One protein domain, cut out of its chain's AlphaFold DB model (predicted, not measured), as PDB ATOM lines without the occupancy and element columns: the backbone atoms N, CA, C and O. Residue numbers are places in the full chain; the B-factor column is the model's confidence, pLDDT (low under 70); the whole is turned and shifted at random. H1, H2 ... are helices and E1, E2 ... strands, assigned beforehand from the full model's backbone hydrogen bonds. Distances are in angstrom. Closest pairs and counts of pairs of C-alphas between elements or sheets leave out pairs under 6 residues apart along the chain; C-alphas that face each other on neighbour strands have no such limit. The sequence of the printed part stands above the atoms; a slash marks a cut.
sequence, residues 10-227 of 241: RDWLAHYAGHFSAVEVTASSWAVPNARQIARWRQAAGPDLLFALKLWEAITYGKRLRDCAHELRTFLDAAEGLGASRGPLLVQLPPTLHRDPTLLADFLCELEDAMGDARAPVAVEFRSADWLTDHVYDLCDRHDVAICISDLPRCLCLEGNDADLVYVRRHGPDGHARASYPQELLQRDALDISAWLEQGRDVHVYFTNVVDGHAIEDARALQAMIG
ATOM      1  N   ARG A  10     -10.273  14.586  30.828       84.88
ATOM      2  CA  ARG A  10     -10.294  15.597  31.899       84.88
ATOM      3  C   ARG A  10      -9.806  16.988  31.468       84.88
ATOM      4  O   ARG A  10     -10.119  17.958  32.142       84.88
ATOM      5  N   ASP A  11      -9.033  17.063  30.387       89.56
ATOM      6  CA  ASP A  11      -8.476  18.304  29.845       89.56
ATOM      7  C   ASP A  11      -9.342  18.845  28.677       89.56
ATOM      8  O   ASP A  11      -9.053  19.911  28.135       89.56
ATOM      9  N   TRP A  12     -10.413  18.135  28.278       90.38
ATOM     10  CA  TRP A  12     -11.280  18.527  27.156       90.38
ATOM     11  C   TRP A  12     -12.013  19.843  27.407       90.38
ATOM     12  O   TRP A  12     -12.025  20.682  26.517       90.38
ATOM     13  N   LEU A  13     -12.556  20.061  28.611       89.81
ATOM     14  CA  LEU A  13     -13.259  21.308  28.947       89.81
ATOM     15  C   LEU A  13     -12.323  22.532  28.906       89.81
ATOM     16  O   LEU A  13     -12.729  23.584  28.432       89.81
ATOM     17  N   ALA A  14     -11.061  22.375  29.315       91.25
ATOM     18  CA  ALA A  14     -10.055  23.437  29.231       91.25
ATOM     19  C   ALA A  14      -9.676  23.762  27.776       91.25
ATOM     20  O   ALA A  14      -9.631  24.922  27.376       91.25
ATOM     21  N   HIS A  15      -9.457  22.731  26.949       91.25
ATOM     22  CA  HIS A  15      -9.221  22.904  25.508       91.25
ATOM     23  C   HIS A  15     -10.428  23.527  24.800       91.25
ATOM     24  O   HIS A  15     -10.274  24.326  23.881       91.25
ATOM     25  N   TYR A  16     -11.632  23.160  25.228       90.31
ATOM     26  CA  TYR A  16     -12.886  23.683  24.713       90.31
ATOM     27  C   TYR A  16     -13.070  25.176  25.055       90.31
ATOM     28  O   TYR A  16     -13.323  25.973  24.152       90.31
ATOM     29  N   ALA A  17     -12.836  25.568  26.313       89.56
ATOM     30  CA  ALA A  17     -12.895  26.961  26.771       89.56
ATOM     31  C   ALA A  17     -11.888  27.883  26.055       89.56
ATOM     32  O   ALA A  17     -12.155  29.062  25.858       89.56
ATOM     33  N   GLY A  18     -10.763  27.345  25.570       89.00
ATOM     34  CA  GLY A  18      -9.818  28.085  24.722       89.00
ATOM     35  C   GLY A  18     -10.324  28.438  23.312       89.00
ATOM     36  O   GLY A  18      -9.561  28.999  22.529       89.00
ATOM     37  N   HIS A  19     -11.564  28.081  22.957       87.75
ATOM     38  CA  HIS A  19     -12.157  28.315  21.632       87.75
ATOM     39  C   HIS A  19     -13.560  28.941  21.664       87.75
ATOM     40  O   HIS A  19     -13.963  29.567  20.682       87.75
ATOM     41  N   PHE A  20     -14.303  28.762  22.757       86.31
ATOM     42  CA  PHE A  20     -15.705  29.157  22.884       86.31
ATOM     43  C   PHE A  20     -15.962  29.780  24.259       86.31
ATOM     44  O   PHE A  20     -15.414  29.306  25.250       86.31
ATOM     45  N   SER A  21     -16.831  30.791  24.317       88.38
ATOM     46  CA  SER A  21     -17.162  31.549  25.536       88.38
ATOM     47  C   SER A  21     -18.457  31.105  26.236       88.38
ATOM     48  O   SER A  21     -18.777  31.613  27.305       88.38
ATOM     49  N   ALA A  22     -19.188  30.112  25.708       91.25
ATOM     50  CA  ALA A  22     -20.317  29.510  26.426       91.25
ATOM     51  C   ALA A  22     -20.512  28.020  26.107       91.25
ATOM     52  O   ALA A  22     -20.329  27.608  24.964       91.25
ATOM     53  N   VAL A  23     -20.961  27.226  27.085       91.69
ATOM     54  CA  VAL A  23     -21.322  25.804  26.937       91.69
ATOM     55  C   VAL A  23     -22.706  25.509  27.523       91.69
ATOM     56  O   VAL A  23     -23.030  25.940  28.623       91.69
ATOM     57  N   GLU A  24     -23.520  24.740  26.799       94.19
ATOM     58  CA  GLU A  24     -24.822  24.251  27.250       94.19
ATOM     59  C   GLU A  24     -24.635  22.881  27.911       94.19
ATOM     60  O   GLU A  24     -24.204  21.907  27.283       94.19
ATOM     61  N   VAL A  25     -24.949  22.793  29.199       93.00
ATOM     62  CA  VAL A  25     -24.805  21.574  29.996       93.00
ATOM     63  C   VAL A  25     -26.131  20.824  29.999       93.00
ATOM     64  O   VAL A  25     -26.957  20.979  30.890       93.00
ATOM     65  N   THR A  26     -26.351  19.962  29.009       90.81
ATOM     66  CA  THR A  26     -27.570  19.131  28.960       90.81
ATOM     67  C   THR A  26     -27.611  18.056  30.049       90.81
ATOM     68  O   THR A  26     -28.695  17.623  30.446       90.81
ATOM     69  N   ALA A  27     -26.454  17.651  30.585       89.38
ATOM     70  CA  ALA A  27     -26.346  16.652  31.649       89.38
ATOM     71  C   ALA A  27     -27.078  17.058  32.947       89.38
ATOM     72  O   ALA A  27     -27.610  16.185  33.633       89.38
ATOM     73  N   SER A  28     -27.187  18.363  33.241       92.81
ATOM     74  CA  SER A  28     -27.914  18.868  34.419       92.81
ATOM     75  C   SER A  28     -29.416  18.577  34.371       92.81
ATOM     76  O   SER A  28     -30.078  18.556  35.406       92.81
ATOM     77  N   SER A  29     -29.958  18.286  33.184       94.75
ATOM     78  CA  SER A  29     -31.366  17.919  33.044       94.75
ATOM     79  C   SER A  29     -31.688  16.530  33.610       94.75
ATOM     80  O   SER A  29     -32.809  16.305  34.049       94.75
ATOM     81  N   TRP A  30     -30.702  15.633  33.725       92.25
ATOM     82  CA  TRP A  30     -30.885  14.312  34.344       92.25
ATOM     83  C   TRP A  30     -30.656  14.333  35.858       92.25
ATOM     84  O   TRP A  30     -31.386  13.688  36.611       92.25
ATOM     85  N   ALA A  31     -29.652  15.083  36.317       92.75
ATOM     86  CA  ALA A  31     -29.289  15.176  37.726       92.75
ATOM     87  C   ALA A  31     -28.742  16.564  38.072       92.75
ATOM     88  O   ALA A  31     -27.935  17.122  37.329       92.75
ATOM     89  N   VAL A  32     -29.127  17.073  39.244       96.62
ATOM     90  CA  VAL A  32     -28.571  18.306  39.816       96.62
ATOM     91  C   VAL A  32     -27.044  18.161  39.958       96.62
ATOM     92  O   VAL A  32     -26.588  17.219  40.618       96.62
ATOM     93  N   PRO A  33     -26.225  19.049  39.359       93.69
ATOM     94  CA  PRO A  33     -24.774  18.985  39.506       93.69
ATOM     95  C   PRO A  33     -24.359  19.187  40.967       93.69
ATOM     96  O   PRO A  33     -24.745  20.162  41.602       93.69
ATOM     97  N   ASN A  34     -23.530  18.300  41.520       94.38
ATOM     98  CA  ASN A  34     -23.016  18.508  42.878       94.38
ATOM     99  C   ASN A  34     -21.877  19.546  42.901       94.38
ATOM    100  O   ASN A  34     -21.167  19.747  41.912       94.38
ATOM    101  N   ALA A  35     -21.630  20.135  44.076       94.38
ATOM    102  CA  ALA A  35     -20.596  21.155  44.279       94.38
ATOM    103  C   ALA A  35     -19.189  20.741  43.789       94.38
ATOM    104  O   ALA A  35     -18.421  21.585  43.327       94.38
ATOM    105  N   ARG A  36     -18.842  19.443  43.824       94.19
ATOM    106  CA  ARG A  36     -17.553  18.941  43.317       94.19
ATOM    107  C   ARG A  36     -17.487  18.943  41.786       94.19
ATOM    108  O   ARG A  36     -16.423  19.232  41.239       94.19
ATOM    109  N   GLN A  37     -18.585  18.637  41.091       93.06
ATOM    110  CA  GLN A  37     -18.678  18.796  39.634       93.06
ATOM    111  C   GLN A  37     -18.579  20.272  39.243       93.06
ATOM    112  O   GLN A  37     -17.730  20.599  38.418       93.06
ATOM    113  N   ILE A  38     -19.349  21.148  39.894       94.38
ATOM    114  CA  ILE A  38     -19.328  22.600  39.661       94.38
ATOM    115  C   ILE A  38     -17.917  23.183  39.855       94.38
ATOM    116  O   ILE A  38     -17.387  23.845  38.961       94.38
ATOM    117  N   ALA A  39     -17.253  22.873  40.976       92.62
ATOM    118  CA  ALA A  39     -15.886  23.327  41.239       92.62
ATOM    119  C   ALA A  39     -14.881  22.819  40.187       92.62
ATOM    120  O   ALA A  39     -14.030  23.582  39.726       92.62
ATOM    121  N   ARG A  40     -15.003  21.553  39.754       92.25
ATOM    122  CA  ARG A  40     -14.175  20.975  38.680       92.25
ATOM    123  C   ARG A  40     -14.394  21.695  37.347       92.25
ATOM    124  O   ARG A  40     -13.426  21.903  36.622       92.25
ATOM    125  N   TRP A  41     -15.633  22.057  37.015       93.38
ATOM    126  CA  TRP A  41     -15.955  22.764  35.774       93.38
ATOM    127  C   TRP A  41     -15.352  24.168  35.753       93.38
ATOM    128  O   TRP A  41     -14.611  24.480  34.824       93.38
ATOM    129  N   ARG A  42     -15.552  24.954  36.818       90.94
ATOM    130  CA  ARG A  42     -14.936  26.285  36.975       90.94
ATOM    131  C   ARG A  42     -13.411  26.238  36.900       90.94
ATOM    132  O   ARG A  42     -12.803  27.032  36.193       90.94
ATOM    133  N   GLN A  43     -12.788  25.287  37.602       90.88
ATOM    134  CA  GLN A  43     -11.330  25.134  37.594       90.88
ATOM    135  C   GLN A  43     -10.785  24.783  36.202       90.88
ATOM    136  O   GLN A  43      -9.697  25.228  35.847       90.88
ATOM    137  N   ALA A  44     -11.506  23.962  35.433       88.88
ATOM    138  CA  ALA A  44     -11.065  23.536  34.110       88.88
ATOM    139  C   ALA A  44     -11.316  24.592  33.025       88.88
ATOM    140  O   ALA A  44     -10.508  24.700  32.111       88.88
ATOM    141  N   ALA A  45     -12.417  25.339  33.105       83.94
ATOM    142  CA  ALA A  45     -12.815  26.276  32.059       83.94
ATOM    143  C   ALA A  45     -12.217  27.685  32.199       83.94
ATOM    144  O   ALA A  45     -12.059  28.372  31.195       83.94
ATOM    145  N   GLY A  46     -11.863  28.113  33.415       83.25
ATOM    146  CA  GLY A  46     -11.453  29.495  33.665       83.25
ATOM    147  C   GLY A  46     -12.644  30.460  33.787       83.25
ATOM    148  O   GLY A  46     -13.789  30.012  33.874       83.25
ATOM    149  N   PRO A  47     -12.386  31.779  33.869       82.25
ATOM    150  CA  PRO A  47     -13.429  32.773  34.119       82.25
ATOM    151  C   PRO A  47     -14.313  33.057  32.895       82.25
ATOM    152  O   PRO A  47     -15.488  33.349  33.078       82.25
ATOM    153  N   ASP A  48     -13.769  32.932  31.680       85.69
ATOM    154  CA  ASP A  48     -14.369  33.464  30.445       85.69
ATOM    155  C   ASP A  48     -15.360  32.507  29.746       85.69
ATOM    156  O   ASP A  48     -15.883  32.825  28.677       85.69
ATOM    157  N   LEU A  49     -15.611  31.318  30.316       91.00
ATOM    158  CA  LEU A  49     -16.617  30.374  29.821       91.00
ATOM    159  C   LEU A  49     -17.877  30.430  30.686       91.00
ATOM    160  O   LEU A  49     -17.854  30.032  31.855       91.00
ATOM    161  N   LEU A  50     -18.998  30.814  30.078       94.00
ATOM    162  CA  LEU A  50     -20.314  30.694  30.694       94.00
ATOM    163  C   LEU A  50     -20.887  29.279  30.565       94.00
ATOM    164  O   LEU A  50     -20.810  28.636  29.519       94.00
ATOM    165  N   PHE A  51     -21.530  28.804  31.626       95.12
ATOM    166  CA  PHE A  51     -22.261  27.541  31.650       95.12
ATOM    167  C   PHE A  51     -23.760  27.829  31.624       95.12
ATOM    168  O   PHE A  51     -24.332  28.218  32.643       95.12
ATOM    169  N   ALA A  52     -24.395  27.610  30.474       96.19
ATOM    170  CA  ALA A  52     -25.846  27.579  30.380       96.19
ATOM    171  C   ALA A  52     -26.343  26.206  30.840       96.19
ATOM    172  O   ALA A  52     -25.970  25.178  30.269       96.19
ATOM    173  N   LEU A  53     -27.156  26.154  31.892       96.75
ATOM    174  CA  LEU A  53     -27.657  24.887  32.428       96.75
ATOM    175  C   LEU A  53     -29.030  24.568  31.836       96.75
ATOM    176  O   LEU A  53     -29.910  25.424  31.808       96.75
ATOM    177  N   LYS A  54     -29.252  23.315  31.423       97.62
ATOM    178  CA  LYS A  54     -30.608  22.836  31.122       97.62
ATOM    179  C   LYS A  54     -31.296  22.447  32.431       97.62
ATOM    180  O   LYS A  54     -30.748  21.635  33.184       97.62
ATOM    181  N   LEU A  55     -32.477  23.008  32.684       98.38
ATOM    182  CA  LEU A  55     -33.258  22.777  33.899       98.38
ATOM    183  C   LEU A  55     -33.544  21.279  34.112       98.38
ATOM    184  O   LEU A  55     -33.720  20.515  33.157       98.38
ATOM    185  N   TRP A  56     -33.576  20.870  35.379       98.38
ATOM    186  CA  TRP A  56     -33.771  19.483  35.798       98.38
ATOM    187  C   TRP A  56     -35.129  18.919  35.352       98.38
ATOM    188  O   TRP A  56     -36.178  19.522  35.583       98.38
ATOM    189  N   GLU A  57     -35.141  17.726  34.754       98.06
ATOM    190  CA  GLU A  57     -36.357  17.099  34.214       98.06
ATOM    191  C   GLU A  57     -37.347  16.672  35.306       98.06
ATOM    192  O   GLU A  57     -38.529  16.494  35.014       98.06
ATOM    193  N   ALA A  58     -36.934  16.618  36.578       98.12
ATOM    194  CA  ALA A  58     -37.876  16.523  37.693       98.12
ATOM    195  C   ALA A  58     -38.902  17.675  37.689       98.12
ATOM    196  O   ALA A  58     -40.045  17.457  38.078       98.12
ATOM    197  N   ILE A  59     -38.534  18.856  37.181       98.56
ATOM    198  CA  ILE A  59     -39.408  20.030  37.060       98.56
ATOM    199  C   ILE A  59     -40.241  19.955  35.772       98.56
ATOM    200  O   ILE A  59     -41.473  19.971  35.816       98.56
ATOM    201  N   THR A  60     -39.593  19.826  34.607       98.19
ATOM    202  CA  THR A  60     -40.287  19.946  33.310       98.19
ATOM    203  C   THR A  60     -41.014  18.670  32.869       98.19
ATOM    204  O   THR A  60     -42.082  18.763  32.264       98.19
ATOM    205  N   TYR A  61     -40.504  17.479  33.206       97.69
ATOM    206  CA  TYR A  61     -41.138  16.184  32.902       97.69
ATOM    207  C   TYR A  61     -41.875  15.586  34.107       97.69
ATOM    208  O   TYR A  61     -42.966  15.048  33.925       97.69
ATOM    209  N   GLY A  62     -41.293  15.663  35.309       97.88
ATOM    210  CA  GLY A  62     -41.840  15.071  36.536       97.88
ATOM    211  C   GLY A  62     -43.033  15.852  37.090       97.88
ATOM    212  O   GLY A  62     -44.175  15.408  36.990       97.88
ATOM    213  N   LYS A  63     -42.768  17.040  37.640       98.25
ATOM    214  CA  LYS A  63     -43.770  17.987  38.154       98.25
ATOM    215  C   LYS A  63     -44.614  18.631  37.053       98.25
ATOM    216  O   LYS A  63     -45.737  19.065  37.311       98.25
ATOM    217  N   ARG A  64     -44.093  18.690  35.821       98.19
ATOM    218  CA  ARG A  64     -44.726  19.355  34.666       98.19
ATOM    219  C   ARG A  64     -45.133  20.788  35.022       98.19
ATOM    220  O   ARG A  64     -46.284  21.170  34.815       98.19
ATOM    221  N   LEU A  65     -44.164  21.523  35.572       98.56
ATOM    222  CA  LEU A  65     -44.245  22.930  35.983       98.56
ATOM    223  C   LEU A  65     -45.163  23.258  37.187       98.56
ATOM    224  O   LEU A  65     -45.380  24.429  37.452       98.56
ATOM    225  N   ARG A  66     -45.693  22.270  37.928       98.50
ATOM    226  CA  ARG A  66     -46.550  22.506  39.116       98.50
ATOM    227  C   ARG A  66     -45.797  22.329  40.428       98.50
ATOM    228  O   ARG A  66     -45.087  21.332  40.568       98.50
ATOM    229  N   ASP A  67     -45.998  23.226  41.391       97.19
ATOM    230  CA  ASP A  67     -45.489  23.106  42.765       97.19
ATOM    231  C   ASP A  67     -43.979  22.787  42.789       97.19
ATOM    232  O   ASP A  67     -43.534  21.797  43.385       97.19
ATOM    233  N   CYS A  68     -43.191  23.558  42.041       97.56
ATOM    234  CA  CYS A  68     -41.790  23.273  41.708       97.56
ATOM    235  C   CYS A  68     -40.778  23.947  42.645       97.56
ATOM    236  O   CYS A  68     -39.585  23.655  42.558       97.56
ATOM    237  N   ALA A  69     -41.223  24.818  43.549       96.25
ATOM    238  CA  ALA A  69     -40.381  25.641  44.416       96.25
ATOM    239  C   ALA A  69     -39.273  24.887  45.189       96.25
ATOM    240  O   ALA A  69     -38.223  25.465  45.475       96.25
ATOM    241  N   HIS A  70     -39.464  23.613  45.557       97.06
ATOM    242  CA  HIS A  70     -38.411  22.825  46.220       97.06
ATOM    243  C   HIS A  70     -37.328  22.357  45.238       97.06
ATOM    244  O   HIS A  70     -36.134  22.515  45.509       97.06
ATOM    245  N   GLU A  71     -37.737  21.802  44.099       98.25
ATOM    246  CA  GLU A  71     -36.838  21.354  43.038       98.25
ATOM    247  C   GLU A  71     -36.098  22.531  42.386       98.25
ATOM    248  O   GLU A  71     -34.908  22.409  42.094       98.25
ATOM    249  N   LEU A  72     -36.774  23.677  42.225       98.00
ATOM    250  CA  LEU A  72     -36.196  24.938  41.753       98.00
ATOM    251  C   LEU A  72     -35.063  25.402  42.669       98.00
ATOM    252  O   LEU A  72     -33.936  25.504  42.193       98.00
ATOM    253  N   ARG A  73     -35.313  25.584  43.976       96.38
ATOM    254  CA  ARG A  73     -34.256  25.937  44.947       96.38
ATOM    255  C   ARG A  73     -33.091  24.952  44.896       96.38
ATOM    256  O   ARG A  73     -31.958  25.355  44.681       96.38
ATOM    257  N   THR A  74     -33.376  23.649  44.954       96.94
ATOM    258  CA  THR A  74     -32.340  22.598  44.912       96.94
ATOM    259  C   THR A  74     -31.445  22.694  43.667       96.94
ATOM    260  O   THR A  74     -30.245  22.426  43.741       96.94
ATOM    261  N   PHE A  75     -32.010  23.064  42.513       97.62
ATOM    262  CA  PHE A  75     -31.256  23.237  41.273       97.62
ATOM    263  C   PHE A  75     -30.512  24.578  41.205       97.62
ATOM    264  O   PHE A  75     -29.366  24.619  40.756       97.62
ATOM    265  N   LEU A  76     -31.148  25.665  41.648       96.69
ATOM    266  CA  LEU A  76     -30.587  27.014  41.617       96.69
ATOM    267  C   LEU A  76     -29.438  27.169  42.625       96.69
ATOM    268  O   LEU A  76     -28.382  27.648  42.223       96.69
ATOM    269  N   ASP A  77     -29.558  26.630  43.845       95.06
ATOM    270  CA  ASP A  77     -28.479  26.566  44.849       95.06
ATOM    271  C   ASP A  77     -27.207  25.903  44.273       95.06
ATOM    272  O   ASP A  77     -26.072  26.312  44.531       95.06
ATOM    273  N   ALA A  78     -27.379  24.862  43.448       95.19
ATOM    274  CA  ALA A  78     -26.273  24.202  42.759       95.19
ATOM    275  C   ALA A  78     -25.702  25.053  41.609       95.19
ATOM    276  O   ALA A  78     -24.484  25.072  41.397       95.19
ATOM    277  N   ALA A  79     -26.565  25.767  40.879       94.88
ATOM    278  CA  ALA A  79     -26.181  26.670  39.797       94.88
ATOM    279  C   ALA A  79     -25.428  27.914  40.304       94.88
ATOM    280  O   ALA A  79     -24.476  28.346  39.655       94.88
ATOM    281  N   GLU A  80     -25.773  28.456  41.477       93.81
ATOM    282  CA  GLU A  80     -25.044  29.557  42.129       93.81
ATOM    283  C   GLU A  80     -23.563  29.236  42.349       93.81
ATOM    284  O   GLU A  80     -22.704  30.115  42.238       93.81
ATOM    285  N   GLY A  81     -23.229  27.960  42.566       93.50
ATOM    286  CA  GLY A  81     -21.846  27.505  42.693       93.50
ATOM    287  C   GLY A  81     -20.960  27.838  41.481       93.50
ATOM    288  O   GLY A  81     -19.734  27.866  41.635       93.50
ATOM    289  N   LEU A  82     -21.541  28.115  40.302       93.25
ATOM    290  CA  LEU A  82     -20.839  28.601  39.103       93.25
ATOM    291  C   LEU A  82     -20.272  30.023  39.285       93.25
ATOM    292  O   LEU A  82     -19.221  30.339  38.723       93.25
ATOM    293  N   GLY A  83     -20.909  30.857  40.111       92.12
ATOM    294  CA  GLY A  83     -20.541  32.258  40.315       92.12
ATOM    295  C   GLY A  83     -20.572  33.057  39.009       92.12
ATOM    296  O   GLY A  83     -21.520  32.953  38.239       92.12
ATOM    297  N   ALA A  84     -19.507  33.815  38.732       90.50
ATOM    298  CA  ALA A  84     -19.374  34.620  37.512       90.50
ATOM    299  C   ALA A  84     -19.419  33.809  36.198       90.50
ATOM    300  O   ALA A  84     -19.681  34.379  35.151       90.50
ATOM    301  N   SER A  85     -19.205  32.489  36.244       92.38
ATOM    302  CA  SER A  85     -19.316  31.606  35.072       92.38
ATOM    303  C   SER A  85     -20.752  31.106  34.825       92.38
ATOM    304  O   SER A  85     -20.959  30.184  34.037       92.38
ATOM    305  N   ARG A  86     -21.763  31.623  35.533       93.50
ATOM    306  CA  ARG A  86     -23.166  31.213  35.373       93.50
ATOM    307  C   ARG A  86     -23.781  31.908  34.155       93.50
ATOM    308  O   ARG A  86     -23.961  33.119  34.179       93.50
ATOM    309  N   GLY A  87     -24.105  31.134  33.120       94.44
ATOM    310  CA  GLY A  87     -24.841  31.609  31.944       94.44
ATOM    311  C   GLY A  87     -26.357  31.407  32.069       94.44
ATOM    312  O   GLY A  87     -26.847  31.096  33.161       94.44
ATOM    313  N   PRO A  88     -27.103  31.530  30.955       96.62
ATOM    314  CA  PRO A  88     -28.559  31.421  30.957       96.62
ATOM    315  C   PRO A  88     -29.109  30.051  31.386       96.62
ATOM    316  O   PRO A  88     -28.493  29.002  31.174       96.62
ATOM    317  N   LEU A  89     -30.327  30.047  31.924       98.19
ATOM    318  CA  LEU A  89     -31.079  28.843  32.271       98.19
ATOM    319  C   LEU A  89     -31.999  28.421  31.115       98.19
ATOM    320  O   LEU A  89     -32.908  29.156  30.738       98.19
ATOM    321  N   LEU A  90     -31.819  27.203  30.596       98.56
ATOM    322  CA  LEU A  90     -32.691  26.627  29.567       98.56
ATOM    323  C   LEU A  90     -33.813  25.777  30.181       98.56
ATOM    324  O   LEU A  90     -33.590  24.657  30.654       98.56
ATOM    325  N   VAL A  91     -35.045  26.260  30.067       98.69
ATOM    326  CA  VAL A  91     -36.290  25.573  30.423       98.69
ATOM    327  C   VAL A  91     -36.856  24.864  29.187       98.69
ATOM    328  O   VAL A  91     -37.743  25.356  28.494       98.69
ATOM    329  N   GLN A  92     -36.339  23.674  28.878       98.44
ATOM    330  CA  GLN A  92     -36.889  22.855  27.791       98.44
ATOM    331  C   GLN A  92     -38.140  22.093  28.258       98.44
ATOM    332  O   GLN A  92     -38.039  21.194  29.103       98.44
ATOM    333  N   LEU A  93     -39.297  22.372  27.652       98.25
ATOM    334  CA  LEU A  93     -40.545  21.656  27.937       98.25
ATOM    335  C   LEU A  93     -40.614  20.308  27.190       98.25
ATOM    336  O   LEU A  93     -40.051  20.168  26.101       98.25
ATOM    337  N   PRO A  94     -41.298  19.281  27.726       96.88
ATOM    338  CA  PRO A  94     -41.519  18.035  27.001       96.88
ATOM    339  C   PRO A  94     -42.559  18.227  25.880       96.88
ATOM    340  O   PRO A  94     -43.512  18.984  26.053       96.88
ATOM    341  N   PRO A  95     -42.478  17.479  24.761       96.31
ATOM    342  CA  PRO A  95     -43.459  17.567  23.670       96.31
ATOM    343  C   PRO A  95     -44.873  17.100  24.060       96.31
ATOM    344  O   PRO A  95     -45.804  17.272  23.287       96.31
ATOM    345  N   THR A  96     -45.034  16.483  25.235       97.06
ATOM    346  CA  THR A  96     -46.325  16.039  25.788       97.06
ATOM    347  C   THR A  96     -46.946  17.050  26.751       97.06
ATOM    348  O   THR A  96     -47.993  16.769  27.338       97.06
ATOM    349  N   LEU A  97     -46.295  18.188  27.009       97.56
ATOM    350  CA  LEU A  97     -46.877  19.298  27.757       97.56
ATOM    351  C   LEU A  97     -47.457  20.284  26.743       97.56
ATOM    352  O   LEU A  97     -46.722  21.009  26.085       97.56
ATOM    353  N   HIS A  98     -48.778  20.228  26.594       95.88
ATOM    354  CA  HIS A  98     -49.563  21.085  25.707       95.88
ATOM    355  C   HIS A  98     -49.785  22.474  26.302       95.88
ATOM    356  O   HIS A  98     -49.658  22.640  27.518       95.88
ATOM    357  N   ARG A  99     -50.124  23.446  25.445       97.75
ATOM    358  CA  ARG A  99     -50.257  24.859  25.824       97.75
ATOM    359  C   ARG A  99     -51.249  25.070  26.968       97.75
ATOM    360  O   ARG A  99     -52.454  24.893  26.805       97.75
ATOM    361  N   ASP A 100     -50.716  25.580  28.069       98.19
ATOM    362  CA  ASP A 100     -51.428  26.052  29.254       98.19
ATOM    363  C   ASP A 100     -50.738  27.351  29.722       98.19
ATOM    364  O   ASP A 100     -49.720  27.293  30.417       98.19
ATOM    365  N   PRO A 101     -51.198  28.537  29.268       97.75
ATOM    366  CA  PRO A 101     -50.511  29.795  29.557       97.75
ATOM    367  C   PRO A 101     -50.571  30.188  31.035       97.75
ATOM    368  O   PRO A 101     -49.665  30.869  31.503       97.75
ATOM    369  N   THR A 102     -51.602  29.749  31.767       98.38
ATOM    370  CA  THR A 102     -51.710  29.969  33.215       98.38
ATOM    371  C   THR A 102     -50.639  29.170  33.943       98.38
ATOM    372  O   THR A 102     -49.857  29.750  34.683       98.38
ATOM    373  N   LEU A 103     -50.509  27.871  33.639       98.56
ATOM    374  CA  LEU A 103     -49.437  27.032  34.184       98.56
ATOM    375  C   LEU A 103     -48.038  27.589  33.888       98.56
ATOM    376  O   LEU A 103     -47.153  27.493  34.733       98.56
ATOM    377  N   LEU A 104     -47.820  28.135  32.686       98.69
ATOM    378  CA  LEU A 104     -46.542  28.763  32.351       98.69
ATOM    379  C   LEU A 104     -46.317  30.039  33.174       98.69
ATOM    380  O   LEU A 104     -45.232  30.193  33.719       98.69
ATOM    381  N   ALA A 105     -47.319  30.912  33.303       98.62
ATOM    382  CA  ALA A 105     -47.216  32.133  34.105       98.62
ATOM    383  C   ALA A 105     -46.938  31.828  35.588       98.62
ATOM    384  O   ALA A 105     -46.001  32.382  36.158       98.62
ATOM    385  N   ASP A 106     -47.689  30.898  36.184       98.50
ATOM    386  CA  ASP A 106     -47.504  30.461  37.574       98.50
ATOM    387  C   ASP A 106     -46.084  29.910  37.796       98.50
ATOM    388  O   ASP A 106     -45.414  30.253  38.772       98.50
ATOM    389  N   PHE A 107     -45.578  29.109  36.850       98.75
ATOM    390  CA  PHE A 107     -44.216  28.579  36.891       98.75
ATOM    391  C   PHE A 107     -43.131  29.650  36.727       98.75
ATOM    392  O   PHE A 107     -42.095  29.558  37.386       98.75
ATOM    393  N   LEU A 108     -43.332  30.645  35.857       98.31
ATOM    394  CA  LEU A 108     -42.379  31.746  35.700       98.31
ATOM    395  C   LEU A 108     -42.308  32.582  36.985       98.31
ATOM    396  O   LEU A 108     -41.206  32.862  37.443       98.31
ATOM    397  N   CYS A 109     -43.444  32.847  37.640       97.62
ATOM    398  CA  CYS A 109     -43.473  33.441  38.980       97.62
ATOM    399  C   CYS A 109     -42.717  32.585  40.020       97.62
ATOM    400  O   CYS A 109     -41.854  33.110  40.719       97.62
ATOM    401  N   GLU A 110     -42.966  31.266  40.096       97.62
ATOM    402  CA  GLU A 110     -42.222  30.371  41.008       97.62
ATOM    403  C   GLU A 110     -40.704  30.365  40.732       97.62
ATOM    404  O   GLU A 110     -39.900  30.302  41.666       97.62
ATOM    405  N   LEU A 111     -40.300  30.406  39.459       97.94
ATOM    406  CA  LEU A 111     -38.898  30.450  39.036       97.94
ATOM    407  C   LEU A 111     -38.241  31.783  39.415       97.94
ATOM    408  O   LEU A 111     -37.120  31.788  39.922       97.94
ATOM    409  N   GLU A 112     -38.934  32.897  39.206       96.19
ATOM    410  CA  GLU A 112     -38.488  34.233  39.597       96.19
ATOM    411  C   GLU A 112     -38.313  34.378  41.112       96.19
ATOM    412  O   GLU A 112     -37.255  34.828  41.561       96.19
ATOM    413  N   ASP A 113     -39.301  33.935  41.894       96.00
ATOM    414  CA  ASP A 113     -39.237  33.909  43.361       96.00
ATOM    415  C   ASP A 113     -38.084  33.024  43.862       96.00
ATOM    416  O   ASP A 113     -37.429  33.345  44.856       96.00
ATOM    417  N   ALA A 114     -37.809  31.909  43.176       96.00
ATOM    418  CA  ALA A 114     -36.714  31.007  43.523       96.00
ATOM    419  C   ALA A 114     -35.324  31.533  43.116       96.00
ATOM    420  O   ALA A 114     -34.339  31.137  43.739       96.00
ATOM    421  N   MET A 115     -35.224  32.407  42.106       94.38
ATOM    422  CA  MET A 115     -33.972  33.086  41.734       94.38
ATOM    423  C   MET A 115     -33.668  34.309  42.613       94.38
ATOM    424  O   MET A 115     -32.496  34.637  42.808       94.38
ATOM    425  N   GLY A 116     -34.697  34.995  43.123       90.69
ATOM    426  CA  GLY A 116     -34.543  36.202  43.939       90.69
ATOM    427  C   GLY A 116     -33.717  37.287  43.237       90.69
ATOM    428  O   GLY A 116     -33.905  37.552  42.049       90.69
ATOM    429  N   ASP A 117     -32.771  37.891  43.964       85.31
ATOM    430  CA  ASP A 117     -31.825  38.882  43.423       85.31
ATOM    431  C   ASP A 117     -30.754  38.251  42.512       85.31
ATOM    432  O   ASP A 117     -30.139  38.928  41.689       85.31
ATOM    433  N   ALA A 118     -30.523  36.940  42.630       80.81
ATOM    434  CA  ALA A 118     -29.520  36.210  41.867       80.81
ATOM    435  C   ALA A 118     -30.071  35.745  40.509       80.81
ATOM    436  O   ALA A 118     -29.806  34.613  40.092       80.81
ATOM    437  N   ARG A 119     -30.803  36.605  39.788       84.25
ATOM    438  CA  ARG A 119     -31.358  36.272  38.464       84.25
ATOM    439  C   ARG A 119     -30.266  35.903  37.460       84.25
ATOM    440  O   ARG A 119     -29.162  36.449  37.470       84.25
ATOM    441  N   ALA A 120     -30.582  34.937  36.609       92.00
ATOM    442  CA  ALA A 120     -29.848  34.625  35.391       92.00
ATOM    443  C   ALA A 120     -30.825  34.770  34.214       92.00
ATOM    444  O   ALA A 120     -32.019  34.543  34.426       92.00
ATOM    445  N   PRO A 121     -30.362  35.104  32.997       96.12
ATOM    446  CA  PRO A 121     -31.231  35.123  31.824       96.12
ATOM    447  C   PRO A 121     -31.905  33.756  31.627       96.12
ATOM    448  O   PRO A 121     -31.271  32.715  31.830       96.12
ATOM    449  N   VAL A 122     -33.182  33.728  31.246       98.44
ATOM    450  CA  VAL A 122     -33.955  32.482  31.104       98.44
ATOM    451  C   VAL A 122     -34.426  32.324  29.667       98.44
ATOM    452  O   VAL A 122     -34.945  33.264  29.073       98.44
ATOM    453  N   ALA A 123     -34.302  31.114  29.122       98.69
ATOM    454  CA  ALA A 123     -34.886  30.745  27.840       98.69
ATOM    455  C   ALA A 123     -35.834  29.550  27.979       98.69
ATOM    456  O   ALA A 123     -35.458  28.524  28.547       98.69
ATOM    457  N   VAL A 124     -37.037  29.634  27.411       98.75
ATOM    458  CA  VAL A 124     -37.981  28.513  27.304       98.75
ATOM    459  C   VAL A 124     -37.900  27.917  25.903       98.75
ATOM    460  O   VAL A 124     -38.097  28.608  24.908       98.75
ATOM    461  N   GLU A 125     -37.651  26.608  25.807       98.38
ATOM    462  CA  GLU A 125     -37.792  25.880  24.543       98.38
ATOM    463  C   GLU A 125     -39.061  25.030  24.552       98.38
ATOM    464  O   GLU A 125     -39.138  23.973  25.194       98.38
ATOM    465  N   PHE A 126     -40.040  25.475  23.771       97.94
ATOM    466  CA  PHE A 126     -41.227  24.700  23.452       97.94
ATOM    467  C   PHE A 126     -40.875  23.524  22.536       97.94
ATOM    468  O   PHE A 126     -40.000  23.595  21.676       97.94
ATOM    469  N   ARG A 127     -41.556  22.391  22.734       96.38
ATOM    470  CA  ARG A 127     -41.356  21.167  21.934       96.38
ATOM    471  C   ARG A 127     -42.636  20.682  21.249       96.38
ATOM    472  O   ARG A 127     -42.642  19.567  20.720       96.38
ATOM    473  N   SER A 128     -43.667  21.528  21.251       95.50
ATOM    474  CA  SER A 128     -44.960  21.382  20.583       95.50
ATOM    475  C   SER A 128     -45.407  22.763  20.082       95.50
ATOM    476  O   SER A 128     -45.287  23.749  20.809       95.50
ATOM    477  N   ALA A 129     -45.869  22.848  18.832       95.50
ATOM    478  CA  ALA A 129     -46.181  24.116  18.164       95.50
ATOM    479  C   ALA A 129     -47.436  24.832  18.705       95.50
ATOM    480  O   ALA A 129     -47.628  26.008  18.424       95.50
ATOM    481  N   ASP A 130     -48.267  24.158  19.505       96.25
ATOM    482  CA  ASP A 130     -49.449  24.751  20.146       96.25
ATOM    483  C   ASP A 130     -49.114  25.878  21.134       96.25
ATOM    484  O   ASP A 130     -49.980  26.706  21.409       96.25
ATOM    485  N   TRP A 131     -47.876  25.940  21.634       97.69
ATOM    486  CA  TRP A 131     -47.364  27.045  22.448       97.69
ATOM    487  C   TRP A 131     -47.019  28.309  21.655       97.69
ATOM    488  O   TRP A 131     -47.028  29.389  22.236       97.69
ATOM    489  N   LEU A 132     -46.710  28.199  20.360       96.88
ATOM    490  CA  LEU A 132     -46.201  29.311  19.551       96.88
ATOM    491  C   LEU A 132     -47.361  30.209  19.097       96.88
ATOM    492  O   LEU A 132     -47.863  30.099  17.981       96.88
ATOM    493  N   THR A 133     -47.833  31.050  20.016       97.31
ATOM    494  CA  THR A 133     -48.947  31.988  19.812       97.31
ATOM    495  C   THR A 133     -48.674  33.306  20.520       97.31
ATOM    496  O   THR A 133     -48.087  33.279  21.600       97.31
ATOM    497  N   ASP A 134     -49.171  34.412  19.972       97.62
ATOM    498  CA  ASP A 134     -48.937  35.794  20.423       97.62
ATOM    499  C   ASP A 134     -49.073  35.950  21.949       97.62
ATOM    500  O   ASP A 134     -48.159  36.411  22.610       97.62
ATOM    501  N   HIS A 135     -50.140  35.408  22.551       97.69
ATOM    502  CA  HIS A 135     -50.358  35.445  24.007       97.69
ATOM    503  C   HIS A 135     -49.226  34.805  24.845       97.69
ATOM    504  O   HIS A 135     -49.031  35.156  26.009       97.69
ATOM    505  N   VAL A 136     -48.522  33.807  24.304       98.38
ATOM    506  CA  VAL A 136     -47.368  33.163  24.955       98.38
ATOM    507  C   VAL A 136     -46.092  33.974  24.724       98.38
ATOM    508  O   VAL A 136     -45.291  34.064  25.647       98.38
ATOM    509  N   TYR A 137     -45.941  34.612  23.557       98.50
ATOM    510  CA  TYR A 137     -44.880  35.595  23.303       98.50
ATOM    511  C   TYR A 137     -45.028  36.782  24.271       98.50
ATOM    512  O   TYR A 137     -44.162  36.958  25.123       98.50
ATOM    513  N   ASP A 138     -46.199  37.435  24.302       98.38
ATOM    514  CA  ASP A 138     -46.540  38.514  25.243       98.38
ATOM    515  C   ASP A 138     -46.293  38.125  26.713       98.38
ATOM    516  O   ASP A 138     -45.986  38.972  27.553       98.38
ATOM    517  N   LEU A 139     -46.526  36.855  27.071       98.44
ATOM    518  CA  LEU A 139     -46.263  36.343  28.416       98.44
ATOM    519  C   LEU A 139     -44.760  36.258  28.681       98.44
ATOM    520  O   LEU A 139     -44.308  36.787  29.691       98.44
ATOM    521  N   CYS A 140     -44.001  35.636  27.785       98.56
ATOM    522  CA  CYS A 140     -42.548  35.554  27.878       98.56
ATOM    523  C   CYS A 140     -41.891  36.948  27.923       98.56
ATOM    524  O   CYS A 140     -41.025  37.166  28.767       98.56
ATOM    525  N   ASP A 141     -42.369  37.911  27.130       98.31
ATOM    526  CA  ASP A 141     -41.883  39.300  27.132       98.31
ATOM    527  C   ASP A 141     -42.112  40.008  28.475       98.31
ATOM    528  O   ASP A 141     -41.215  40.666  28.996       98.31
ATOM    529  N   ARG A 142     -43.284  39.828  29.104       97.62
ATOM    530  CA  ARG A 142     -43.573  40.415  30.431       97.62
ATOM    531  C   ARG A 142     -42.682  39.892  31.559       97.62
ATOM    532  O   ARG A 142     -42.585  40.562  32.584       97.62
ATOM    533  N   HIS A 143     -42.084  38.716  31.386       97.06
ATOM    534  CA  HIS A 143     -41.189  38.079  32.356       97.06
ATOM    535  C   HIS A 143     -39.697  38.210  31.975       97.06
ATOM    536  O   HIS A 143     -38.852  37.674  32.687       97.06
ATOM    537  N   ASP A 144     -39.367  38.895  30.868       97.31
ATOM    538  CA  ASP A 144     -38.023  38.920  30.253       97.31
ATOM    539  C   ASP A 144     -37.431  37.507  30.048       97.31
ATOM    540  O   ASP A 144     -36.300  37.172  30.405       97.31
ATOM    541  N   VAL A 145     -38.261  36.620  29.496       98.44
ATOM    542  CA  VAL A 145     -37.911  35.229  29.202       98.44
ATOM    543  C   VAL A 145     -37.796  35.062  27.695       98.44
ATOM    544  O   VAL A 145     -38.756  35.289  26.965       98.44
ATOM    545  N   ALA A 146     -36.646  34.602  27.212       98.69
ATOM    546  CA  ALA A 146     -36.458  34.335  25.793       98.69
ATOM    547  C   ALA A 146     -37.243  33.093  25.345       98.69
ATOM    548  O   ALA A 146     -37.155  32.022  25.951       98.69
ATOM    549  N   ILE A 147     -37.940  33.183  24.221       98.69
ATOM    550  CA  ILE A 147     -38.422  32.022  23.479       98.69
ATOM    551  C   ILE A 147     -37.260  31.502  22.636       98.69
ATOM    552  O   ILE A 147     -36.680  32.213  21.815       98.69
ATOM    553  N   CYS A 148     -36.892  30.244  22.867       98.38
ATOM    554  CA  CYS A 148     -35.767  29.612  22.197       98.38
ATOM    555  C   CYS A 148     -36.050  29.421  20.701       98.38
ATOM    556  O   CYS A 148     -36.825  28.538  20.318       98.38
ATOM    557  N   ILE A 149     -35.319  30.154  19.860       97.19
ATOM    558  CA  ILE A 149     -35.285  29.945  18.410       97.19
ATOM    559  C   ILE A 149     -34.733  28.536  18.163       97.19
ATOM    560  O   ILE A 149     -33.643  28.198  18.627       97.19
ATOM    561  N   SER A 150     -35.493  27.684  17.483       93.12
ATOM    562  CA  SER A 150     -35.250  26.242  17.398       93.12
ATOM    563  C   SER A 150     -35.711  25.694  16.051       93.12
ATOM    564  O   SER A 150     -36.871  25.829  15.664       93.12
ATOM    565  N   ASP A 151     -34.811  25.022  15.337       91.06
ATOM    566  CA  ASP A 151     -35.063  24.439  14.011       91.06
ATOM    567  C   ASP A 151     -35.692  23.032  14.058       91.06
ATOM    568  O   ASP A 151     -35.611  22.241  13.118       91.06
ATOM    569  N   LEU A 152     -36.334  22.701  15.176       88.94
ATOM    570  CA  LEU A 152     -36.932  21.400  15.415       88.94
ATOM    571  C   LEU A 152     -38.210  21.197  14.566       88.94
ATOM    572  O   LEU A 152     -39.213  21.852  14.834       88.94
ATOM    573  N   PRO A 153     -38.293  20.200  13.661       87.56
ATOM    574  CA  PRO A 153     -39.403  20.082  12.703       87.56
ATOM    575  C   PRO A 153     -40.815  20.003  13.302       87.56
ATOM    576  O   PRO A 153     -41.777  20.430  12.674       87.56
ATOM    577  N   ARG A 154     -40.966  19.453  14.517       87.38
ATOM    578  CA  ARG A 154     -42.271  19.337  15.205       87.38
ATOM    579  C   ARG A 154     -42.707  20.602  15.962       87.38
ATOM    580  O   ARG A 154     -43.804  20.635  16.509       87.38
ATOM    581  N   CYS A 155     -41.817  21.581  16.091       91.69
ATOM    582  CA  CYS A 155     -42.015  22.833  16.816       91.69
ATOM    583  C   CYS A 155     -40.978  23.831  16.289       91.69
ATOM    584  O   CYS A 155     -39.981  24.121  16.947       91.69
ATOM    585  N   LEU A 156     -41.174  24.242  15.036       93.19
ATOM    586  CA  LEU A 156     -40.260  25.129  14.335       93.19
ATOM    587  C   LEU A 156     -40.478  26.559  14.836       93.19
ATOM    588  O   LEU A 156     -41.549  27.124  14.627       93.19
ATOM    589  N   CYS A 157     -39.468  27.131  15.483       94.06
ATOM    590  CA  CYS A 157     -39.463  28.504  15.973       94.06
ATOM    591  C   CYS A 157     -38.298  29.235  15.294       94.06
ATOM    592  O   CYS A 157     -37.138  29.006  15.629       94.06
ATOM    593  N   LEU A 158     -38.605  30.048  14.282       90.19
ATOM    594  CA  LEU A 158     -37.602  30.806  13.518       90.19
ATOM    595  C   LEU A 158     -37.391  32.224  14.063       90.19
ATOM    596  O   LEU A 158     -36.342  32.811  13.823       90.19
ATOM    597  N   GLU A 159     -38.363  32.740  14.810       90.25
ATOM    598  CA  GLU A 159     -38.399  34.106  15.326       90.25
ATOM    599  C   GLU A 159     -38.527  34.056  16.852       90.25
ATOM    600  O   GLU A 159     -39.415  33.387  17.394       90.25
ATOM    601  N   GLY A 160     -37.602  34.733  17.535       92.56
ATOM    602  CA  GLY A 160     -37.667  34.950  18.979       92.56
ATOM    603  C   GLY A 160     -38.677  36.042  19.336       92.56
ATOM    604  O   GLY A 160     -39.302  36.636  18.462       92.56
ATOM    605  N   ASN A 161     -38.823  36.297  20.628       97.25
ATOM    606  CA  ASN A 161     -39.619  37.389  21.187       97.25
ATOM    607  C   ASN A 161     -38.738  38.625  21.487       97.25
ATOM    608  O   ASN A 161     -37.599  38.694  21.010       97.25
ATOM    609  N   ASP A 162     -39.231  39.581  22.274       96.44
ATOM    610  CA  ASP A 162     -38.595  40.885  22.528       96.44
ATOM    611  C   ASP A 162     -37.744  40.942  23.819       96.44
ATOM    612  O   ASP A 162     -37.214  41.998  24.152       96.44
ATOM    613  N   ALA A 163     -37.547  39.814  24.515       96.81
ATOM    614  CA  ALA A 163     -36.671  39.699  25.694       96.81
ATOM    615  C   ALA A 163     -35.213  40.151  25.441       96.81
ATOM    616  O   ALA A 163     -34.689  39.997  24.333       96.81
ATOM    617  N   ASP A 164     -34.505  40.616  26.472       95.31
ATOM    618  CA  ASP A 164     -33.113  41.082  26.332       95.31
ATOM    619  C   ASP A 164     -32.191  39.956  25.819       95.31
ATOM    620  O   ASP A 164     -31.308  40.194  24.996       95.31
ATOM    621  N   LEU A 165     -32.442  38.710  26.227       97.25
ATOM    622  CA  LEU A 165     -31.756  37.505  25.753       97.25
ATOM    623  C   LEU A 165     -32.293  37.023  24.389       97.25
ATOM    624  O   LEU A 165     -33.494  36.811  24.224       97.25
ATOM    625  N   VAL A 166     -31.400  36.677  23.451       97.56
ATOM    626  CA  VAL A 166     -31.728  35.783  22.320       97.56
ATOM    627  C   VAL A 166     -31.029  34.444  22.504       97.56
ATOM    628  O   VAL A 166     -29.798  34.361  22.453       97.56
ATOM    629  N   TYR A 167     -31.821  33.381  22.654       97.38
ATOM    630  CA  TYR A 167     -31.342  32.009  22.817       97.38
ATOM    631  C   TYR A 167     -31.678  31.171  21.580       97.38
ATOM    632  O   TYR A 167     -32.846  30.956  21.258       97.38
ATOM    633  N   VAL A 168     -30.655  30.668  20.890       96.31
ATOM    634  CA  VAL A 168     -30.812  29.869  19.664       96.31
ATOM    635  C   VAL A 168     -30.308  28.447  19.886       96.31
ATOM    636  O   VAL A 168     -29.184  28.253  20.349       96.31
ATOM    637  N   ARG A 169     -31.094  27.441  19.492       94.19
ATOM    638  CA  ARG A 169     -30.679  26.034  19.418       94.19
ATOM    639  C   ARG A 169     -30.775  25.520  17.985       94.19
ATOM    640  O   ARG A 169     -31.755  25.756  17.279       94.19
ATOM    641  N   ARG A 170     -29.730  24.815  17.563       91.50
ATOM    642  CA  ARG A 170     -29.542  24.278  16.212       91.50
ATOM    643  C   ARG A 170     -29.365  22.755  16.308       91.50
ATOM    644  O   ARG A 170     -28.278  22.273  16.630       91.50
ATOM    645  N   HIS A 171     -30.452  21.998  16.101       87.94
ATOM    646  CA  HIS A 171     -30.551  20.535  16.313       87.94
ATOM    647  C   HIS A 171     -30.065  19.675  15.134       87.94
ATOM    648  O   HIS A 171     -30.103  18.443  15.198       87.94
ATOM    649  N   GLY A 172     -29.559  20.322  14.091       82.31
ATOM    650  CA  GLY A 172     -29.160  19.780  12.795       82.31
ATOM    651  C   GLY A 172     -30.192  20.119  11.715       82.31
ATOM    652  O   GLY A 172     -31.371  20.276  12.041       82.31
ATOM    653  N   PRO A 173     -29.794  20.205  10.431       73.00
ATOM    654  CA  PRO A 173     -30.745  20.408   9.345       73.00
ATOM    655  C   PRO A 173     -31.806  19.296   9.364       73.00
ATOM    656  O   PRO A 173     -31.531  18.148   9.724       73.00
ATOM    657  N   ASP A 174     -33.050  19.672   9.067       68.75
ATOM    658  CA  ASP A 174     -34.246  18.836   9.233       68.75
ATOM    659  C   ASP A 174     -34.415  18.249  10.656       68.75
ATOM    660  O   ASP A 174     -35.053  17.211  10.844       68.75
ATOM    661  N   GLY A 175     -33.829  18.875  11.685       62.81
ATOM    662  CA  GLY A 175     -33.843  18.419  13.081       62.81
ATOM    663  C   GLY A 175     -33.046  17.143  13.356       62.81
ATOM    664  O   GLY A 175     -33.282  16.486  14.376       62.81
ATOM    665  N   HIS A 176     -32.156  16.744  12.443       64.62
ATOM    666  CA  HIS A 176     -31.375  15.517  12.553       64.62
ATOM    667  C   HIS A 176     -29.931  15.832  12.949       64.62
ATOM    668  O   HIS A 176     -29.149  16.345  12.154       64.62
ATOM    669  N   ALA A 177     -29.531  15.401  14.148       62.69
ATOM    670  CA  ALA A 177     -28.230  15.695  14.762       62.69
ATOM    671  C   ALA A 177     -26.978  15.112  14.051       62.69
ATOM    672  O   ALA A 177     -25.913  15.060  14.662       62.69
ATOM    673  N   ARG A 178     -27.110  14.631  12.805       63.50
ATOM    674  CA  ARG A 178     -26.124  13.869  12.010       63.50
ATOM    675  C   ARG A 178     -25.585  14.605  10.780       63.50
ATOM    676  O   ARG A 178     -24.964  13.975   9.932       63.50
ATOM    677  N   ALA A 179     -25.869  15.892  10.643       75.19
ATOM    678  CA  ALA A 179     -25.439  16.676   9.495       75.19
ATOM    679  C   ALA A 179     -24.968  18.064   9.936       75.19
ATOM    680  O   ALA A 179     -25.517  18.639  10.879       75.19
ATOM    681  N   SER A 180     -23.959  18.579   9.233       80.62
ATOM    682  CA  SER A 180     -23.558  19.985   9.290       80.62
ATOM    683  C   SER A 180     -24.571  20.873   8.577       80.62
ATOM    684  O   SER A 180     -25.270  20.428   7.661       80.62
ATOM    685  N   TYR A 181     -24.610  22.144   8.957       87.56
ATOM    686  CA  TYR A 181     -25.442  23.134   8.281       87.56
ATOM    687  C   TYR A 181     -24.828  23.556   6.936       87.56
ATOM    688  O   TYR A 181     -23.617  23.776   6.853       87.56
ATOM    689  N   PRO A 182     -25.646  23.735   5.879       90.75
ATOM    690  CA  PRO A 182     -25.238  24.463   4.683       90.75
ATOM    691  C   PRO A 182     -24.701  25.854   5.033       90.75
ATOM    692  O   PRO A 182     -25.222  26.526   5.931       90.75
ATOM    693  N   GLN A 183     -23.683  26.307   4.300       90.81
ATOM    694  CA  GLN A 183     -23.020  27.589   4.553       90.81
ATOM    695  C   GLN A 183     -24.007  28.763   4.478       90.81
ATOM    696  O   GLN A 183     -23.882  29.727   5.230       90.81
ATOM    697  N   GLU A 184     -25.020  28.656   3.622       91.69
ATOM    698  CA  GLU A 184     -26.073  29.646   3.409       91.69
ATOM    699  C   GLU A 184     -26.992  29.805   4.628       91.69
ATOM    700  O   GLU A 184     -27.535  30.888   4.841       91.69
ATOM    701  N   LEU A 185     -27.174  28.754   5.441       90.75
ATOM    702  CA  LEU A 185     -27.919  28.852   6.702       90.75
ATOM    703  C   LEU A 185     -27.065  29.510   7.788       90.75
ATOM    704  O   LEU A 185     -27.541  30.413   8.465       90.75
ATOM    705  N   LEU A 186     -25.782  29.146   7.886       91.38
ATOM    706  CA  LEU A 186     -24.850  29.793   8.821       91.38
ATOM    707  C   LEU A 186     -24.626  31.280   8.491       91.38
ATOM    708  O   LEU A 186     -24.452  32.089   9.396       91.38
ATOM    709  N   GLN A 187     -24.678  31.662   7.212       92.44
ATOM    710  CA  GLN A 187     -24.627  33.063   6.784       92.44
ATOM    711  C   GLN A 187     -25.879  33.853   7.185       92.44
ATOM    712  O   GLN A 187     -25.754  35.026   7.530       92.44
ATOM    713  N   ARG A 188     -27.069  33.236   7.159       91.94
ATOM    714  CA  ARG A 188     -28.305  33.862   7.665       91.94
ATOM    715  C   ARG A 188     -28.226  34.053   9.171       91.94
ATOM    716  O   ARG A 188     -28.351  35.184   9.621       91.94
ATOM    717  N   ASP A 189     -27.861  32.997   9.900       92.12
ATOM    718  CA  ASP A 189     -27.599  33.080  11.337       92.12
ATOM    719  C   ASP A 189     -26.599  34.212  11.637       92.12
ATOM    720  O   ASP A 189     -26.863  35.045  12.491       92.12
ATOM    721  N   ALA A 190     -25.484  34.332  10.906       92.38
ATOM    722  CA  ALA A 190     -24.515  35.412  11.122       92.38
ATOM    723  C   ALA A 190     -25.097  36.829  10.923       92.38
ATOM    724  O   ALA A 190     -24.719  37.746  11.658       92.38
ATOM    725  N   LEU A 191     -26.009  37.018   9.961       93.25
ATOM    726  CA  LEU A 191     -26.694  38.294   9.723       93.25
ATOM    727  C   LEU A 191     -27.686  38.615  10.847       93.25
ATOM    728  O   LEU A 191     -27.609  39.699  11.424       93.25
ATOM    729  N   ASP A 192     -28.552  37.663  11.200       93.50
ATOM    730  CA  ASP A 192     -29.556  37.823  12.260       93.50
ATOM    731  C   ASP A 192     -28.879  38.114  13.610       93.50
ATOM    732  O   ASP A 192     -29.256  39.025  14.346       93.50
ATOM    733  N   ILE A 193     -27.785  37.400  13.890       91.94
ATOM    734  CA  ILE A 193     -26.961  37.585  15.085       91.94
ATOM    735  C   ILE A 193     -26.319  38.970  15.123       91.94
ATOM    736  O   ILE A 193     -26.320  39.600  16.180       91.94
ATOM    737  N   SER A 194     -25.805  39.460  13.993       90.62
ATOM    738  CA  SER A 194     -25.246  40.815  13.911       90.62
ATOM    739  C   SER A 194     -26.321  41.872  14.183       90.62
ATOM    740  O   SER A 194     -26.076  42.798  14.952       90.62
ATOM    741  N   ALA A 195     -27.534  41.692  13.651       92.69
ATOM    742  CA  ALA A 195     -28.655  42.600  13.893       92.69
ATOM    743  C   ALA A 195     -29.102  42.624  15.371       92.69
ATOM    744  O   ALA A 195     -29.314  43.704  15.922       92.69
ATOM    745  N   TRP A 196     -29.190  41.471  16.047       93.69
ATOM    746  CA  TRP A 196     -29.505  41.421  17.487       93.69
ATOM    747  C   TRP A 196     -28.422  42.088  18.352       93.69
ATOM    748  O   TRP A 196     -28.730  42.722  19.360       93.69
ATOM    749  N   LEU A 197     -27.156  41.999  17.943       90.62
ATOM    750  CA  LEU A 197     -26.042  42.663  18.625       90.62
ATOM    751  C   LEU A 197     -26.034  44.180  18.425       90.62
ATOM    752  O   LEU A 197     -25.737  44.916  19.364       90.62
ATOM    753  N   GLU A 198     -26.393  44.659  17.234       91.81
ATOM    754  CA  GLU A 198     -26.595  46.090  16.968       91.81
ATOM    755  C   GLU A 198     -27.781  46.666  17.763       91.81
ATOM    756  O   GLU A 198     -27.767  47.844  18.120       91.81
ATOM    757  N   GLN A 199     -28.766  45.829  18.110       92.81
ATOM    758  CA  GLN A 199     -29.854  46.154  19.046       92.81
ATOM    759  C   GLN A 199     -29.420  46.118  20.526       92.81
ATOM    760  O   GLN A 199     -30.175  46.567  21.384       92.81
ATOM    761  N   GLY A 200     -28.218  45.617  20.838       91.94
ATOM    762  CA  GLY A 200     -27.690  45.513  22.203       91.94
ATOM    763  C   GLY A 200     -28.169  44.298  23.009       91.94
ATOM    764  O   GLY A 200     -27.963  44.282  24.219       91.94
ATOM    765  N   ARG A 201     -28.791  43.300  22.363       92.62
ATOM    766  CA  ARG A 201     -29.373  42.108  23.012       92.62
ATOM    767  C   ARG A 201     -28.306  41.102  23.461       92.62
ATOM    768  O   ARG A 201     -27.261  40.977  22.818       92.62
ATOM    769  N   ASP A 202     -28.587  40.352  24.530       93.50
ATOM    770  CA  ASP A 202     -27.675  39.351  25.088       93.50
ATOM    771  C   ASP A 202     -27.652  38.039  24.293       93.50
ATOM    772  O   ASP A 202     -28.657  37.396  23.978       93.50
ATOM    773  N   VAL A 203     -26.421  37.705  23.931       94.94
ATOM    774  CA  VAL A 203     -25.985  37.043  22.720       94.94
ATOM    775  C   VAL A 203     -25.838  35.507  22.795       94.94
ATOM    776  O   VAL A 203     -24.697  35.075  22.662       94.94
ATOM    777  N   HIS A 204     -26.858  34.627  22.933       94.75
ATOM    778  CA  HIS A 204     -26.666  33.146  23.133       94.75
ATOM    779  C   HIS A 204     -27.104  32.141  21.997       94.75
ATOM    780  O   HIS A 204     -28.226  32.188  21.508       94.75
ATOM    781  N   VAL A 205     -26.213  31.237  21.520       94.50
ATOM    782  CA  VAL A 205     -26.422  30.233  20.419       94.50
ATOM    783  C   VAL A 205     -25.760  28.905  20.781       94.50
ATOM    784  O   VAL A 205     -24.638  28.890  21.294       94.50
ATOM    785  N   TYR A 206     -26.415  27.792  20.444       91.38
ATOM    786  CA  TYR A 206     -25.992  26.439  20.796       91.38
ATOM    787  C   TYR A 206     -26.256  25.418  19.680       91.38
ATOM    788  O   TYR A 206     -27.398  25.199  19.274       91.38
ATOM    789  N   PHE A 207     -25.199  24.740  19.223       90.56
ATOM    790  CA  PHE A 207     -25.295  23.642  18.258       90.56
ATOM    791  C   PHE A 207     -25.409  22.298  18.988       90.56
ATOM    792  O   PHE A 207     -24.542  21.912  19.777       90.56
ATOM    793  N   THR A 208     -26.496  21.574  18.728       83.44
ATOM    794  CA  THR A 208     -26.832  20.290  19.365       83.44
ATOM    795  C   THR A 208     -26.785  19.109  18.384       83.44
ATOM    796  O   THR A 208     -26.986  17.961  18.789       83.44
ATOM    797  N   ASN A 209     -26.405  19.346  17.121       79.06
ATOM    798  CA  ASN A 209     -26.036  18.335  16.121       79.06
ATOM    799  C   ASN A 209     -24.658  17.698  16.402       79.06
ATOM    800  O   ASN A 209     -23.703  17.794  15.633       79.06
ATOM    801  N   VAL A 210     -24.541  17.059  17.566       69.75
ATOM    802  CA  VAL A 210     -23.266  16.586  18.130       69.75
ATOM    803  C   VAL A 210     -22.710  15.299  17.507       69.75
ATOM    804  O   VAL A 210     -21.605  14.891  17.870       69.75
ATOM    805  N   VAL A 211     -23.433  14.627  16.601       65.62
ATOM    806  CA  VAL A 211     -22.926  13.398  15.965       65.62
ATOM    807  C   VAL A 211     -21.796  13.753  14.995       65.62
ATOM    808  O   VAL A 211     -21.816  14.803  14.361       65.62
ATOM    809  N   ASP A 212     -20.762  12.910  14.960       66.00
ATOM    810  CA  ASP A 212     -19.539  13.038  14.149       66.00
ATOM    811  C   ASP A 212     -18.726  14.346  14.310       66.00
ATOM    812  O   ASP A 212     -17.637  14.482  13.753       66.00
ATOM    813  N   GLY A 213     -19.162  15.248  15.196       70.88
ATOM    814  CA  GLY A 213     -18.494  16.507  15.529       70.88
ATOM    815  C   GLY A 213     -19.021  17.736  14.783       70.88
ATOM    816  O   GLY A 213     -18.459  18.812  14.991       70.88
ATOM    817  N   HIS A 214     -20.087  17.599  13.985       80.62
ATOM    818  CA  HIS A 214     -20.656  18.668  13.151       80.62
ATOM    819  C   HIS A 214     -20.914  19.967  13.926       80.62
ATOM    820  O   HIS A 214     -20.396  21.009  13.533       80.62
ATOM    821  N   ALA A 215     -21.547  19.885  15.102       84.88
ATOM    822  CA  ALA A 215     -21.770  21.031  15.993       84.88
ATOM    823  C   ALA A 215     -20.525  21.906  16.257       84.88
ATOM    824  O   ALA A 215     -20.643  23.120  16.382       84.88
ATOM    825  N   ILE A 216     -19.321  21.321  16.340       85.56
ATOM    826  CA  ILE A 216     -18.080  22.083  16.567       85.56
ATOM    827  C   ILE A 216     -17.635  22.816  15.296       85.56
ATOM    828  O   ILE A 216     -17.083  23.916  15.365       85.56
ATOM    829  N   GLU A 217     -17.803  22.173  14.144       87.81
ATOM    830  CA  GLU A 217     -17.365  22.696  12.852       87.81
ATOM    831  C   GLU A 217     -18.318  23.810  12.387       87.81
ATOM    832  O   GLU A 217     -17.845  24.877  11.997       87.81
ATOM    833  N   ASP A 218     -19.626  23.632  12.591       89.81
ATOM    834  CA  ASP A 218     -20.656  24.645  12.338       89.81
ATOM    835  C   ASP A 218     -20.509  25.857  13.277       89.81
ATOM    836  O   ASP A 218     -20.497  26.999  12.816       89.81
ATOM    837  N   ALA A 219     -20.289  25.631  14.581       89.19
ATOM    838  CA  ALA A 219     -20.036  26.704  15.549       89.19
ATOM    839  C   ALA A 219     -18.799  27.545  15.188       89.19
ATOM    840  O   ALA A 219     -18.830  28.773  15.275       89.19
ATOM    841  N   ARG A 220     -17.709  26.901  14.745       88.75
ATOM    842  CA  ARG A 220     -16.498  27.598  14.276       88.75
ATOM    843  C   ARG A 220     -16.721  28.355  12.972       88.75
ATOM    844  O   ARG A 220     -16.188  29.453  12.820       88.75
ATOM    845  N   ALA A 221     -17.483  27.787  12.040       90.62
ATOM    846  CA  ALA A 221     -17.834  28.460  10.796       90.62
ATOM    847  C   ALA A 221     -18.675  29.718  11.070       90.62
ATOM    848  O   ALA A 221     -18.344  30.783  10.553       90.62
ATOM    849  N   LEU A 222     -19.677  29.631  11.952       90.88
ATOM    850  CA  LEU A 222     -20.494  30.774  12.372       90.88
ATOM    851  C   LEU A 222     -19.660  31.857  13.083       90.88
ATOM    852  O   LEU A 222     -19.738  33.032  12.728       90.88
ATOM    853  N   GLN A 223     -18.801  31.465  14.032       86.31
ATOM    854  CA  GLN A 223     -17.887  32.377  14.739       86.31
ATOM    855  C   GLN A 223     -16.970  33.141  13.764       86.31
ATOM    856  O   GLN A 223     -16.731  34.336  13.940       86.31
ATOM    857  N   ALA A 224     -16.492  32.478  12.706       89.12
ATOM    858  CA  ALA A 224     -15.672  33.107  11.672       89.12
ATOM    859  C   ALA A 224     -16.452  34.086  10.769       89.12
ATOM    860  O   ALA A 224     -15.842  35.002  10.223       89.12
ATOM    861  N   MET A 225     -17.772  33.914  10.613       90.50
ATOM    862  CA  MET A 225     -18.622  34.805   9.808       90.50
ATOM    863  C   MET A 225     -18.980  36.106  10.534       90.50
ATOM    864  O   MET A 225     -19.030  37.151   9.891       90.50
ATOM    865  N   ILE A 226     -19.200  36.057  11.852       83.75
ATOM    866  CA  ILE A 226     -19.575  37.238  12.658       83.75
ATOM    867  C   ILE A 226     -18.350  38.128  12.961       83.75
ATOM    868  O   ILE A 226     -18.460  39.346  13.090       83.75
ATOM    869  N   GLY A 227     -17.153  37.535  13.016       66.81
ATOM    870  CA  GLY A 227     -15.895  38.264  13.194       66.81
ATOM    871  C   GLY A 227     -15.626  38.746  14.633       66.81
ATOM    872  O   GLY A 227     -16.406  38.490  15.546       66.81
TER     873      GLY A 227
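AT A GLANCE: This is residues 10 to 227 of the 241 residues of the protein "DUF72 domain-containing protein" of Planctomycetes bacterium (UniProt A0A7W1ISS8). Look first for a small, nearly closed barrel of seven strands: the strongly twisted parallel sheet E1 E2 E3 E4 E5 curls round to the parallel pair E6 E7, with gaps from E5 to E6 and from E7 to E1. H3, H5, H6, H7, H8 and H9 lie round its outside, H1 packs on H3, and H2 and H4 lie near the strands' finishing ends. The printed part has 218 residues, in the order H1 E1 H2 H3 E2 H4 H5 E3 H6 E4 H7 E5 E6 H8 E7 H9, class mixed. It is compact, radius of gyration of the C-alphas 16.8 A, spanning 43 by 41 by 32 A.

HOW THE PARTS SIT: Begin with E1, residues 22 to 25, E2, 50 to 54, E3, 86 to 92, E4, 122 to 125, and E5, 145 to 147, parallel neighbours in that order. Within hydrogen-bond range are N 23 and O 50, 2.8 A, N 90 and O 53, 2.9 A, N 91 and O 123, 2.8 A, and N 124 and O 146, 2.8 A. E6, 165 to 170, and E7, 202 to 207, are parallel, with N 168 and O 204 2.9 A apart. These sheets form a sandwich, two sheets face to face, 28 degrees between planes. At the gaps, the closest C-alphas are Ala 146 and Leu 165, 5.7 A, and Glu 24 and Tyr 206, 6.9 A. The hub H5, 69 to 80, touches residues 110 to 115 of H6, 101 to 115, closest C-alphas Arg 73 and Ala 114, 5.8 A. H4, 57 to 63, makes a hairpin with H5. H3, 35 to 45, touches H1, 10 to 17, C-alphas Ala 45 and Ala 14 closest, 4.9 A. H7, 134 to 142, touches H6 at a shallow tilt of 16 degrees. H8, 183 to 198, and H9, 211 to 226, touch at a steep tilt of 50 degrees. H2, 26 to 29, stands at the large sheet's level. Every O i to N i+4 pair is within range in H3, H6, H7 and H8; H1 has 3 of 4, H5 7 of 8, H9 9 of 12, H4 1 of 3 with 0 of 4 O i to N i+3; H2 is too short.

IN THESE COORDINATES: Find C-alpha 10 at (-10.294, 15.597, 31.899), where H1 begins, and C-alpha 226 at (-19.575, 37.238, 12.658), where H9 ends, 24.3 A from its first. H8 spans 22.6 A, H6 20.8 A, E3 17.8 A.

THE WHOLE: Links E5 to E6 and E6 to H8 are long; there is no cut. Residues 174 to 178, 210 to 212 and 227 have pLDDT under 70.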